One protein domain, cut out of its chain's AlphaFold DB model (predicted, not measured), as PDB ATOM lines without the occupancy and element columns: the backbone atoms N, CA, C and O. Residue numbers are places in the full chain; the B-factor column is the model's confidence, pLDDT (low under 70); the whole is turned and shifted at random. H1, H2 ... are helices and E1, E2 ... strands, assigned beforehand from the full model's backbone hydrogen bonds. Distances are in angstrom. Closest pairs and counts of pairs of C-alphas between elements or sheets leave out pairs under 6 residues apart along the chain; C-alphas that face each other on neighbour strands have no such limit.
ATOM      1  N   ALA A 105      26.015  27.312 109.773       90.25
ATOM      2  CA  ALA A 105      26.898  27.056 110.903       90.25
ATOM      3  C   ALA A 105      28.359  27.339 110.533       90.25
ATOM      4  O   ALA A 105      28.824  26.971 109.457       90.25
ATOM      5  N   GLY A 106      29.099  27.964 111.445       90.50
ATOM      6  CA  GLY A 106      30.532  28.214 111.305       90.50
ATOM      7  C   GLY A 106      31.248  28.037 112.638       90.50
ATOM      8  O   GLY A 106      30.611  27.869 113.673       90.50
ATOM      9  N   GLY A 107      32.576  28.060 112.631       92.38
ATOM     10  CA  GLY A 107      33.364  27.928 113.853       92.38
ATOM     11  C   GLY A 107      34.838  27.680 113.568       92.38
ATOM     12  O   GLY A 107      35.202  27.194 112.496       92.38
ATOM     13  N   GLY A 108      35.695  28.030 114.525       90.06
ATOM     14  CA  GLY A 108      37.118  27.696 114.488       90.06
ATOM     15  C   GLY A 108      37.980  28.546 113.548       90.06
ATOM     16  O   GLY A 108      39.156  28.221 113.362       90.06
ATOM     17  N   TYR A 109      37.459  29.648 113.003       92.81
ATOM     18  CA  TYR A 109      38.210  30.596 112.174       92.81
ATOM     19  C   TYR A 109      38.035  32.043 112.660       92.81
ATOM     20  O   TYR A 109      36.992  32.374 113.224       92.81
ATOM     21  N   PRO A 110      39.063  32.897 112.498       94.19
ATOM     22  CA  PRO A 110      38.993  34.283 112.930       94.19
ATOM     23  C   PRO A 110      38.095  35.105 112.003       94.19
ATOM     24  O   PRO A 110      38.082  34.909 110.786       94.19
ATOM     25  N   PHE A 111      37.376  36.056 112.581       94.81
ATOM     26  CA  PHE A 111      36.499  36.970 111.862       94.81
ATOM     27  C   PHE A 111      37.323  38.099 111.239       94.81
ATOM     28  O   PHE A 111      37.363  39.223 111.734       94.81
ATOM     29  N   GLY A 112      38.048  37.759 110.174       93.94
ATOM     30  CA  GLY A 112      39.058  38.623 109.569       93.94
ATOM     31  C   GLY A 112      38.532  39.779 108.723       93.94
ATOM     32  O   GLY A 112      39.303  40.683 108.421       93.94
ATOM     33  N   ASN A 113      37.257  39.752 108.332       95.94
ATOM     34  CA  ASN A 113      36.656  40.794 107.493       95.94
ATOM     35  C   ASN A 113      35.935  41.886 108.303       95.94
ATOM     36  O   ASN A 113      35.654  42.953 107.769       95.94
ATOM     37  N   LEU A 114      35.638  41.634 109.581       94.94
ATOM     38  CA  LEU A 114      34.866  42.569 110.390       94.94
ATOM     39  C   LEU A 114      35.723  43.730 110.902       94.94
ATOM     40  O   LEU A 114      36.854  43.534 111.351       94.94
ATOM     41  N   ALA A 115      35.145  44.932 110.909       94.94
ATOM     42  CA  ALA A 115      35.719  46.104 111.552       94.94
ATOM     43  C   ALA A 115      35.948  45.825 113.052       94.94
ATOM     44  O   ALA A 115      35.135  45.130 113.676       94.94
ATOM     45  N   PRO A 116      37.010  46.360 113.675       93.38
ATOM     46  CA  PRO A 116      37.245  46.152 115.099       93.38
ATOM     47  C   PRO A 116      36.098  46.737 115.933       93.38
ATOM     48  O   PRO A 116      35.480  47.728 115.551       93.38
ATOM     49  N   LEU A 117      35.768  46.091 117.054       91.44
ATOM     50  CA  LEU A 117      34.782  46.621 118.007       91.44
ATOM     51  C   LEU A 117      35.374  47.748 118.869       91.44
ATOM     52  O   LEU A 117      34.649  48.622 119.329       91.44
ATOM     53  N   THR A 118      36.688  47.695 119.085       92.69
ATOM     54  CA  THR A 118      37.461  48.624 119.912       92.69
ATOM     55  C   THR A 118      38.521  49.335 119.058       92.69
ATOM     56  O   THR A 118      38.415  49.377 117.834       92.69
ATOM     57  N   ASP A 119      39.577  49.864 119.672       91.50
ATOM     58  CA  ASP A 119      40.736  50.509 119.032       91.50
ATOM     59  C   ASP A 119      41.580  49.626 118.080       91.50
ATOM     60  O   ASP A 119      42.613  50.065 117.569       91.50
ATOM     61  N   GLY A 120      41.177  48.378 117.829       91.31
ATOM     62  CA  GLY A 120      41.892  47.445 116.953       91.31
ATOM     63  C   GLY A 120      43.102  46.773 117.606       91.31
ATOM     64  O   GLY A 120      43.832  46.043 116.934       91.31
ATOM     65  N   THR A 121      43.317  46.973 118.908       92.69
ATOM     66  CA  THR A 121      44.393  46.295 119.650       92.69
ATOM     67  C   THR A 121      44.020  44.881 120.089       92.69
ATOM     68  O   THR A 121      44.908  44.064 120.357       92.69
ATOM     69  N   LEU A 122      42.723  44.563 120.156       93.50
ATOM     70  CA  LEU A 122      42.241  43.225 120.487       93.50
ATOM     71  C   LEU A 122      42.468  42.244 119.333       93.50
ATOM     72  O   LEU A 122      42.424  42.600 118.155       93.50
ATOM     73  N   ALA A 123      42.690  40.976 119.675       93.25
ATOM     74  CA  ALA A 123      42.684  39.911 118.677       93.25
ATOM     75  C   ALA A 123      41.310  39.822 117.982       93.25
ATOM     76  O   ALA A 123      40.279  40.172 118.557       93.25
ATOM     77  N   GLN A 124      41.292  39.318 116.749       93.62
ATOM     78  CA  GLN A 124      40.041  39.029 116.049       93.62
ATOM     79  C   GLN A 124      39.238  37.957 116.795       93.62
ATOM     80  O   GLN A 124      39.809  37.006 117.338       93.62
ATOM     81  N   VAL A 125      37.913  38.108 116.786       93.00
ATOM     82  CA  VAL A 125      36.969  37.115 117.313       93.00
ATOM     83  C   VAL A 125      37.157  35.785 116.588       93.00
ATOM     84  O   VAL A 125      37.293  35.753 115.365       93.00
ATOM     85  N   LYS A 126      37.196  34.689 117.347       94.69
ATOM     86  CA  LYS A 126      37.356  33.326 116.832       94.69
ATOM     87  C   LYS A 126      36.507  32.371 117.682       94.69
ATOM     88  O   LYS A 126      37.071  31.695 118.542       94.69
ATOM     89  N   PRO A 127      35.189  32.315 117.438       93.94
ATOM     90  CA  PRO A 127      34.289  31.481 118.217       93.94
ATOM     91  C   PRO A 127      34.535  30.000 117.925       93.94
ATOM     92  O   PRO A 127      34.871  29.625 116.791       93.94
ATOM     93  N   ASP A 128      34.300  29.142 118.919       93.00
ATOM     94  CA  ASP A 128      34.353  27.689 118.726       93.00
ATOM     95  C   ASP A 128      33.254  27.230 117.761       93.00
ATOM     96  O   ASP A 128      33.506  26.443 116.846       93.00
ATOM     97  N   HIS A 129      32.040  27.762 117.932       92.44
ATOM     98  CA  HIS A 129      30.917  27.540 117.025       92.44
ATOM     99  C   HIS A 129      30.000  28.761 116.994       92.44
ATOM    100  O   HIS A 129      29.825  29.449 117.996       92.44
ATOM    101  N   PHE A 130      29.370  29.019 115.859       92.62
ATOM    102  CA  PHE A 130      28.369  30.064 115.723       92.62
ATOM    103  C   PHE A 130      27.339  29.710 114.649       92.62
ATOM    104  O   PHE A 130      27.562  28.837 113.805       92.62
ATOM    105  N   TYR A 131      26.201  30.397 114.686       91.06
ATOM    106  CA  TYR A 131      25.199  30.355 113.627       91.06
ATOM    107  C   TYR A 131      24.974  31.746 113.049       91.06
ATOM    108  O   TYR A 131      25.071  32.752 113.753       91.06
ATOM    109  N   GLY A 132      24.673  31.777 111.756       91.56
ATOM    110  CA  GLY A 132      24.370  32.987 111.014       91.56
ATOM    111  C   GLY A 132      23.385  32.728 109.878       91.56
ATOM    112  O   GLY A 132      22.596  31.779 109.924       91.56
ATOM    113  N   ALA A 133      23.406  33.598 108.880       90.25
ATOM    114  CA  ALA A 133      22.626  33.508 107.656       90.25
ATOM    115  C   ALA A 133      23.538  33.182 106.469       90.25
ATOM    116  O   ALA A 133      24.721  33.524 106.452       90.25
ATOM    117  N   ARG A 134      22.988  32.543 105.444       89.44
ATOM    118  CA  ARG A 134      23.686  32.300 104.182       89.44
ATOM    119  C   ARG A 134      23.771  33.599 103.382       89.44
ATOM    120  O   ARG A 134      22.755  34.294 103.303       89.44
ATOM    121  N   PRO A 135      24.912  33.919 102.749       90.38
ATOM    122  CA  PRO A 135      25.070  35.144 101.971       90.38
ATOM    123  C   PRO A 135      23.912  35.429 101.007       90.38
ATOM    124  O   PRO A 135      23.454  36.564 100.922       90.38
ATOM    125  N   GLU A 136      23.407  34.416 100.305       88.88
ATOM    126  CA  GLU A 136      22.305  34.484  99.335       88.88
ATOM    127  C   GLU A 136      20.929  34.839  99.921       88.88
ATOM    128  O   GLU A 136      20.012  35.121  99.157       88.88
ATOM    129  N   GLN A 137      20.767  34.836 101.248       88.25
ATOM    130  CA  GLN A 137      19.524  35.260 101.905       88.25
ATOM    131  C   GLN A 137      19.404  36.784 102.039       88.25
ATOM    132  O   GLN A 137      18.326  37.270 102.372       88.25
ATOM    133  N   LEU A 138      20.487  37.532 101.807       89.38
ATOM    134  CA  LEU A 138      20.504  38.990 101.877       89.38
ATOM    135  C   LEU A 138      20.802  39.582 100.507       89.38
ATOM    136  O   LEU A 138      21.609  39.050  99.737       89.38
ATOM    137  N   ASP A 139      20.158  40.713 100.232       93.12
ATOM    138  CA  ASP A 139      20.388  41.469  99.014       93.12
ATOM    139  C   ASP A 139      21.881  41.786  98.821       93.12
ATOM    140  O   ASP A 139      22.620  42.098  99.762       93.12
ATOM    141  N   CYS A 140      22.336  41.684  97.573       93.25
ATOM    142  CA  CYS A 140      23.751  41.793  97.255       93.25
ATOM    143  C   CYS A 140      24.318  43.195  97.509       93.25
ATOM    144  O   CYS A 140      25.518  43.305  97.769       93.25
ATOM    145  N   GLN A 141      23.489  44.241  97.434       95.44
ATOM    146  CA  GLN A 141      23.896  45.613  97.692       95.44
ATOM    147  C   GLN A 141      24.056  45.838  99.193       95.44
ATOM    148  O   GLN A 141      25.122  46.279  99.614       95.44
ATOM    149  N   ILE A 142      23.073  45.412  99.995       93.88
ATOM    150  CA  ILE A 142      23.142  45.490 101.465       93.88
ATOM    151  C   ILE A 142      24.353  44.707 101.982       93.88
ATOM    152  O   ILE A 142      25.113  45.187 102.819       93.88
ATOM    153  N   ARG A 143      24.599  43.510 101.434       93.50
ATOM    154  CA  ARG A 143      25.751  42.686 101.816       93.50
ATOM    155  C   ARG A 143      27.092  43.363 101.516       93.50
ATOM    156  O   ARG A 143      28.034  43.199 102.283       93.50
ATOM    157  N   LYS A 144      27.203  44.099 100.407       94.00
ATOM    158  CA  LYS A 144      28.421  44.858 100.074       94.00
ATOM    159  C   LYS A 144      28.590  46.068 100.984       94.00
ATOM    160  O   LYS A 144      29.697  46.312 101.446       94.00
ATOM    161  N   GLU A 145      27.505  46.797 101.220       96.12
ATOM    162  CA  GLU A 145      27.493  48.013 102.031       96.12
ATOM    163  C   GLU A 145      27.844  47.732 103.493       96.12
ATOM    164  O   GLU A 145      28.639  48.456 104.080       96.12
ATOM    165  N   LEU A 146      27.326  46.635 104.050       95.62
ATOM    166  CA  LEU A 146      27.514  46.265 105.456       95.62
ATOM    167  C   LEU A 146      28.607  45.207 105.673       95.62
ATOM    168  O   LEU A 146      28.665  44.587 106.736       95.62
ATOM    169  N   SER A 147      29.447  44.948 104.665       95.06
ATOM    170  CA  SER A 147      30.390  43.816 104.635       95.06
ATOM    171  C   SER A 147      31.233  43.698 105.910       95.06
ATOM    172  O   SER A 147      31.298  42.635 106.526       95.06
ATOM    173  N   ASP A 148      31.825  44.801 106.354       96.00
ATOM    174  CA  ASP A 148      32.684  44.889 107.539       96.00
ATOM    175  C   ASP A 148      31.917  44.827 108.877       96.00
ATOM    176  O   ASP A 148      32.523  44.718 109.943       96.00
ATOM    177  N   HIS A 149      30.587  44.846 108.852       95.12
ATOM    178  CA  HIS A 149      29.739  44.721 110.040       95.12
ATOM    179  C   HIS A 149      29.108  43.338 110.161       95.12
ATOM    180  O   HIS A 149      28.912  42.852 111.277       95.12
ATOM    181  N   ILE A 150      28.805  42.699 109.029       94.38
ATOM    182  CA  ILE A 150      27.974  41.495 109.009       94.38
ATOM    183  C   ILE A 150      28.649  40.275 108.390       94.38
ATOM    184  O   ILE A 150      28.133  39.180 108.565       94.38
ATOM    185  N   ILE A 151      29.769  40.403 107.678       95.25
ATOM    186  CA  ILE A 151      30.437  39.265 107.033       95.25
ATOM    187  C   ILE A 151      31.702  38.902 107.825       95.25
ATOM    188  O   ILE A 151      32.686  39.636 107.754       95.25
ATOM    189  N   PRO A 152      31.728  37.764 108.547       94.81
ATOM    190  CA  PRO A 152      32.898  37.316 109.304       94.81
ATOM    191  C   PRO A 152      34.151  37.086 108.453       94.81
ATOM    192  O   PRO A 152      35.268  37.377 108.883       94.81
ATOM    193  N   SER A 153      33.976  36.546 107.245       93.19
ATOM    194  CA  SER A 153      35.056  36.105 106.361       93.19
ATOM    195  C   SER A 153      34.715  36.393 104.904       93.19
ATOM    196  O   SER A 153      33.570  36.251 104.492       93.19
ATOM    197  N   THR A 154      35.721  36.737 104.102       89.81
ATOM    198  CA  THR A 154      35.566  36.979 102.660       89.81
ATOM    199  C   THR A 154      35.361  35.698 101.840       89.81
ATOM    200  O   THR A 154      35.148  35.779 100.632       89.81
ATOM    201  N   GLN A 155      35.413  34.516 102.467       88.88
ATOM    202  CA  GLN A 155      35.072  33.252 101.809       88.88
ATOM    203  C   GLN A 155      33.564  33.187 101.543       88.88
ATOM    204  O   GLN A 155      32.748  33.322 102.453       88.88
ATOM    205  N   CYS A 156      33.197  32.985 100.277       81.00
ATOM    206  CA  CYS A 156      31.825  33.153  99.793       81.00
ATOM    207  C   CYS A 156      30.823  32.098 100.293       81.00
ATOM    208  O   CYS A 156      29.622  32.290 100.129       81.00
ATOM    209  N   ASP A 157      31.295  30.976 100.830       84.25
ATOM    210  CA  ASP A 157      30.491  29.846 101.302       84.25
ATOM    211  C   ASP A 157      30.253  29.852 102.819       84.25
ATOM    212  O   ASP A 157      29.499  29.018 103.325       84.25
ATOM    213  N   LEU A 158      30.869  30.791 103.543       91.50
ATOM    214  CA  LEU A 158      30.747  30.896 104.990       91.50
ATOM    215  C   LEU A 158      29.532  31.743 105.414       91.50
ATOM    216  O   LEU A 158      29.124  32.655 104.689       91.50
ATOM    217  N   PRO A 159      28.949  31.475 106.601       92.25
ATOM    218  CA  PRO A 159      27.815  32.249 107.091       92.25
ATOM    219  C   PRO A 159      28.181  33.720 107.335       92.25
ATOM    220  O   PRO A 159      29.238  34.028 107.888       92.25
ATOM    221  N   MET A 160      27.257  34.620 106.999       92.12
ATOM    222  CA  MET A 160      27.233  36.020 107.442       92.12
ATOM    223  C   MET A 160      26.322  36.173 108.672       92.12
ATOM    224  O   MET A 160      25.642  35.231 109.062       92.12
ATOM    225  N   LEU A 161      26.262  37.359 109.273       88.81
ATOM    226  CA  LEU A 161      25.374  37.716 110.386       88.81
ATOM    227  C   LEU A 161      25.414  36.708 111.533       88.81
ATOM    228  O   LEU A 161      24.391  36.134 111.908       88.81
ATOM    229  N   ALA A 162      26.607  36.488 112.083       88.19
ATOM    230  CA  ALA A 162      26.767  35.654 113.263       88.19
ATOM    231  C   ALA A 162      25.927  36.229 114.420       88.19
ATOM    232  O   ALA A 162      26.203  37.316 114.924       88.19
ATOM    233  N   ASN A 163      24.863  35.521 114.796       86.12
ATOM    234  CA  ASN A 163      23.855  35.980 115.759       86.12
ATOM    235  C   ASN A 163      23.728  35.056 116.977       86.12
ATOM    236  O   ASN A 163      23.059  35.401 117.952       86.12
ATOM    237  N   PHE A 164      24.373  33.896 116.925       88.25
ATOM    238  CA  PHE A 164      24.487  32.961 118.028       88.25
ATOM    239  C   PHE A 164      25.911  32.451 118.086       88.25
ATOM    240  O   PHE A 164      26.422  31.969 117.079       88.25
ATOM    241  N   PHE A 165      26.509  32.493 119.269       92.25
ATOM    242  CA  PHE A 165      27.892  32.109 119.506       92.25
ATOM    243  C   PHE A 165      27.940  31.064 120.610       92.25
ATOM    244  O   PHE A 165      27.119  31.065 121.528       92.25
ATOM    245  N   LEU A 166      28.912  30.172 120.510       92.06
ATOM    246  CA  LEU A 166      29.236  29.185 121.518       92.06
ATOM    247  C   LEU A 166      30.743  29.212 121.741       92.06
ATOM    248  O   LEU A 166      31.520  28.977 120.817       92.06
ATOM    249  N   GLU A 167      31.109  29.434 122.994       93.00
ATOM    250  CA  GLU A 167      32.458  29.295 123.524       93.00
ATOM    251  C   GLU A 167      32.431  28.186 124.570       93.00
ATOM    252  O   GLU A 167      31.609  28.194 125.492       93.00
ATOM    253  N   ALA A 168      33.309  27.202 124.418       91.50
ATOM    254  CA  ALA A 168      33.389  26.062 125.311       91.50
ATOM    255  C   ALA A 168      34.838  25.821 125.722       91.50
ATOM    256  O   ALA A 168      35.779  25.952 124.943       91.50
ATOM    257  N   LYS A 169      35.030  25.414 126.973       89.75
ATOM    258  CA  LYS A 169      36.335  24.971 127.457       89.75
ATOM    259  C   LYS A 169      36.247  23.576 128.047       89.75
ATOM    260  O   LYS A 169      35.203  23.162 128.547       89.75
ATOM    261  N   GLY A 170      37.363  22.855 127.957       89.50
ATOM    262  CA  GLY A 170      37.532  21.570 128.624       89.50
ATOM    263  C   GLY A 170      37.659  21.718 130.146       89.50
ATOM    264  O   GLY A 170      37.695  22.843 130.646       89.50
ATOM    265  N   PRO A 171      37.775  20.595 130.878       88.44
ATOM    266  CA  PRO A 171      37.831  20.577 132.343       88.44
ATOM    267  C   PRO A 171      38.910  21.487 132.944       88.44
ATOM    268  O   PRO A 171      38.673  22.134 133.958       88.44
ATOM    269  N   ASP A 172      40.061  21.582 132.278       91.12
ATOM    270  CA  ASP A 172      41.205  22.385 132.730       91.12
ATOM    271  C   ASP A 172      41.203  23.815 132.167       91.12
ATOM    272  O   ASP A 172      42.164  24.571 132.315       91.12
ATOM    273  N   GLY A 173      40.149  24.197 131.447       87.38
ATOM    274  CA  GLY A 173      40.072  25.500 130.813       87.38
ATOM    275  C   GLY A 173      39.605  26.602 131.759       87.38
ATOM    276  O   GLY A 173      38.802  26.402 132.665       87.38
ATOM    277  N   SER A 174      40.107  27.812 131.525       91.94
ATOM    278  CA  SER A 174      39.779  28.962 132.363       91.94
ATOM    279  C   SER A 174      38.383  29.499 132.052       91.94
ATOM    280  O   SER A 174      38.173  30.086 130.991       91.94
ATOM    281  N   LEU A 175      37.466  29.385 133.019       89.44
ATOM    282  CA  LEU A 175      36.133  29.991 132.942       89.44
ATOM    283  C   LEU A 175      36.209  31.496 132.651       89.44
ATOM    284  O   LEU A 175      35.499  31.988 131.784       89.44
ATOM    285  N   ALA A 176      37.128  32.211 133.304       89.50
ATOM    286  CA  ALA A 176      37.310  33.646 133.095       89.50
ATOM    287  C   ALA A 176      37.686  33.994 131.643       89.50
ATOM    288  O   ALA A 176      37.262  35.027 131.128       89.50
ATOM    289  N   VAL A 177      38.468  33.142 130.970       91.19
ATOM    290  CA  VAL A 177      38.808  33.330 129.552       91.19
ATOM    291  C   VAL A 177      37.576  33.100 128.676       91.19
ATOM    292  O   VAL A 177      37.273  33.957 127.850       91.19
ATOM    293  N   THR A 178      36.822  32.017 128.904       92.50
ATOM    294  CA  THR A 178      35.560  31.729 128.190       92.50
ATOM    295  C   THR A 178      34.567  32.872 128.321       92.50
ATOM    296  O   THR A 178      33.954  33.279 127.341       92.50
ATOM    297  N   THR A 179      34.421  33.418 129.527       91.12
ATOM    298  CA  THR A 179      33.519  34.533 129.813       91.12
ATOM    299  C   THR A 179      33.928  35.785 129.036       91.12
ATOM    300  O   THR A 179      33.084  36.407 128.397       91.12
ATOM    301  N   ARG A 180      35.225  36.124 129.001       92.94
ATOM    302  CA  ARG A 180      35.731  37.261 128.210       92.94
ATOM    303  C   ARG A 180      35.505  37.085 126.711       92.94
ATOM    304  O   ARG A 180      35.096  38.040 126.060       92.94
ATOM    305  N   GLN A 181      35.758  35.889 126.176       94.06
ATOM    306  CA  GLN A 181      35.464  35.581 124.772       94.06
ATOM    307  C   GLN A 181      33.962  35.716 124.494       94.06
ATOM    308  O   GLN A 181      33.576  36.407 123.562       94.06
ATOM    309  N   SER A 182      33.117  35.176 125.377       92.38
ATOM    310  CA  SER A 182      31.657  35.216 125.232       92.38
ATOM    311  C   SER A 182      31.106  36.645 125.175       92.38
ATOM    312  O   SER A 182      30.235  36.932 124.355       92.38
ATOM    313  N   TYR A 183      31.615  37.559 126.011       92.00
ATOM    314  CA  TYR A 183      31.218  38.971 125.953       92.00
ATOM    315  C   TYR A 183      31.643  39.637 124.650       92.00
ATOM    316  O   TYR A 183      30.862  40.376 124.053       92.00
ATOM    317  N   TYR A 184      32.869  39.368 124.205       94.50
ATOM    318  CA  TYR A 184      33.401  39.972 122.993       94.50
ATOM    319  C   TYR A 184      32.654  39.491 121.742       94.50
ATOM    320  O   TYR A 184      32.201  40.309 120.942       94.50
ATOM    321  N   ASP A 185      32.440  38.182 121.630       94.62
ATOM    322  CA  ASP A 185      31.684  37.550 120.549       94.62
ATOM    323  C   ASP A 185      30.235  38.050 120.517       94.62
ATOM    324  O   ASP A 185      29.725  38.458 119.470       94.62
ATOM    325  N   GLY A 186      29.582  38.087 121.684       92.50
ATOM    326  CA  GLY A 186      28.211  38.571 121.826       92.50
ATOM    327  C   GLY A 186      28.058  40.040 121.433       92.50
ATOM    328  O   GLY A 186      27.120  40.383 120.711       92.50
ATOM    329  N   ALA A 187      28.990  40.902 121.845       93.38
ATOM    330  CA  ALA A 187      28.978  42.317 121.481       93.38
ATOM    331  C   ALA A 187      29.197  42.526 119.973       93.38
ATOM    332  O   ALA A 187      28.523  43.352 119.353       93.38
ATOM    333  N   LEU A 188      30.077  41.733 119.356       92.88
ATOM    334  CA  LEU A 188      30.304  41.778 117.914       92.88
ATOM    335  C   LEU A 188      29.057  41.344 117.126       92.88
ATOM    336  O   LEU A 188      28.663  42.010 116.168       92.88
ATOM    337  N   GLY A 189      28.398  40.268 117.565       92.50
ATOM    338  CA  GLY A 189      27.126  39.824 116.997       92.50
ATOM    339  C   GLY A 189      26.011  40.855 117.153       92.50
ATOM    340  O   GLY A 189      25.272  41.124 116.206       92.50
ATOM    341  N   ALA A 190      25.916  41.485 118.327       90.88
ATOM    342  CA  ALA A 190      24.950  42.546 118.589       90.88
ATOM    343  C   ALA A 190      25.144  43.743 117.646       90.88
ATOM    344  O   ALA A 190      24.158  44.250 117.113       90.88
ATOM    345  N   ARG A 191      26.394  44.146 117.370       92.44
ATOM    346  CA  ARG A 191      26.699  45.200 116.387       92.44
ATOM    347  C   ARG A 191      26.198  44.835 114.990       92.44
ATOM    348  O   ARG A 191      25.560  45.659 114.340       92.44
ATOM    349  N   GLY A 192      26.448  43.602 114.546       91.38
ATOM    350  CA  GLY A 192      25.972  43.126 113.244       91.38
ATOM    351  C   GLY A 192      24.444  43.179 113.126       91.38
ATOM    352  O   GLY A 192      23.926  43.657 112.123       91.38
ATOM    353  N   ILE A 193      23.724  42.765 114.175       88.56
ATOM    354  CA  ILE A 193      22.254  42.835 114.227       88.56
ATOM    355  C   ILE A 193      21.760  44.282 114.251       88.56
ATOM    356  O   ILE A 193      20.771  44.587 113.603       88.56
ATOM    357  N   HIS A 194      22.422  45.165 114.999       86.88
ATOM    358  CA  HIS A 194      22.022  46.566 115.126       86.88
ATOM    359  C   HIS A 194      22.171  47.364 113.822       86.88
ATOM    360  O   HIS A 194      21.492  48.367 113.645       86.88
ATOM    361  N   THR A 195      23.066  46.928 112.933       87.94
ATOM    362  CA  THR A 195      23.352  47.612 111.662       87.94
ATOM    363  C   THR A 195      22.278  47.340 110.592       87.94
ATOM    364  O   THR A 195      22.195  48.080 109.615       87.94
ATOM    365  N   LEU A 196      21.464  46.291 110.764       82.00
ATOM    366  CA  LEU A 196      20.366  45.910 109.865       82.00
ATOM    367  C   LEU A 196      19.020  46.498 110.299       82.00
ATOM    368  O   LEU A 196      18.232  46.827 109.386       82.00
TER     369      LEU A 196
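Overview. This is residues 105 to 196 of the 196 residues of an uncharacterized protein of Blastomyces dermatitidis ATCC 26199 (UniProt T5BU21). A small two-stranded sheet, E1 and E2, has the long helix H3 packed on E2 and running side by side with it, while the short helices H1 and H2 lie toward one end of the elongated body. Residues 170 to 176 stick out at the other end, and residues 105 to 128, with no named element, loop past one side. The printed part has 92 residues, with three named helices and two named strands in the order E1, H1, H2, E2, H3; the class is mixed, helices and strands, with under half of the residues in named elements. The sheet, in the order E1 - E2, is antiparallel. The whole is compact, with a radius of gyration of the C-alphas of 13.2 A, and spans 45 by 28 by 20 A.

Along the chain. E1 is residues 129 to 133, 13.9 A long, beginning at C-alpha 129 (30.917, 27.540, 117.025). E2 is residues 160 to 166, 15.8 A. H3, residues 175 to 194, is 28.1 A long and ends at C-alpha 194 (22.022, 46.566, 115.126). H1 is residues 140 to 145, 8.7 A, and H2 is residues 147 to 150, 5.5 A.

Arrangement. E1 and E2 are antiparallel at 151 degrees, with N 131 and O 164 at 2.9 A and N 133 and O 160 at 2.8 A, within hydrogen-bond range. The closest C-alphas of E2 and H3, Asn 163 and Gly 189, are 5.2 A apart. H3 touches H2 with residues 191 to 193 alone; the closest C-alphas, Ile 150 and Gly 192, are 5.0 A apart. H1 and H2 are close but not clearly touching, the closest C-alphas, Arg 143 and Ile 150, 7.6 A apart. H1 and H3 are apart. Every O i to N i+4 pair is within hydrogen-bond range in H1 and H3; H2 is too short for such a pair, and its one O i to N i+3 pair is not within range.

Size, cuts and confidence. The C-alphas farthest apart, Gln 141 and Asp 172, are 45.5 A apart. The printed part has no cut, and no link between named elements is long. No printed residue is under 70 in pLDDT.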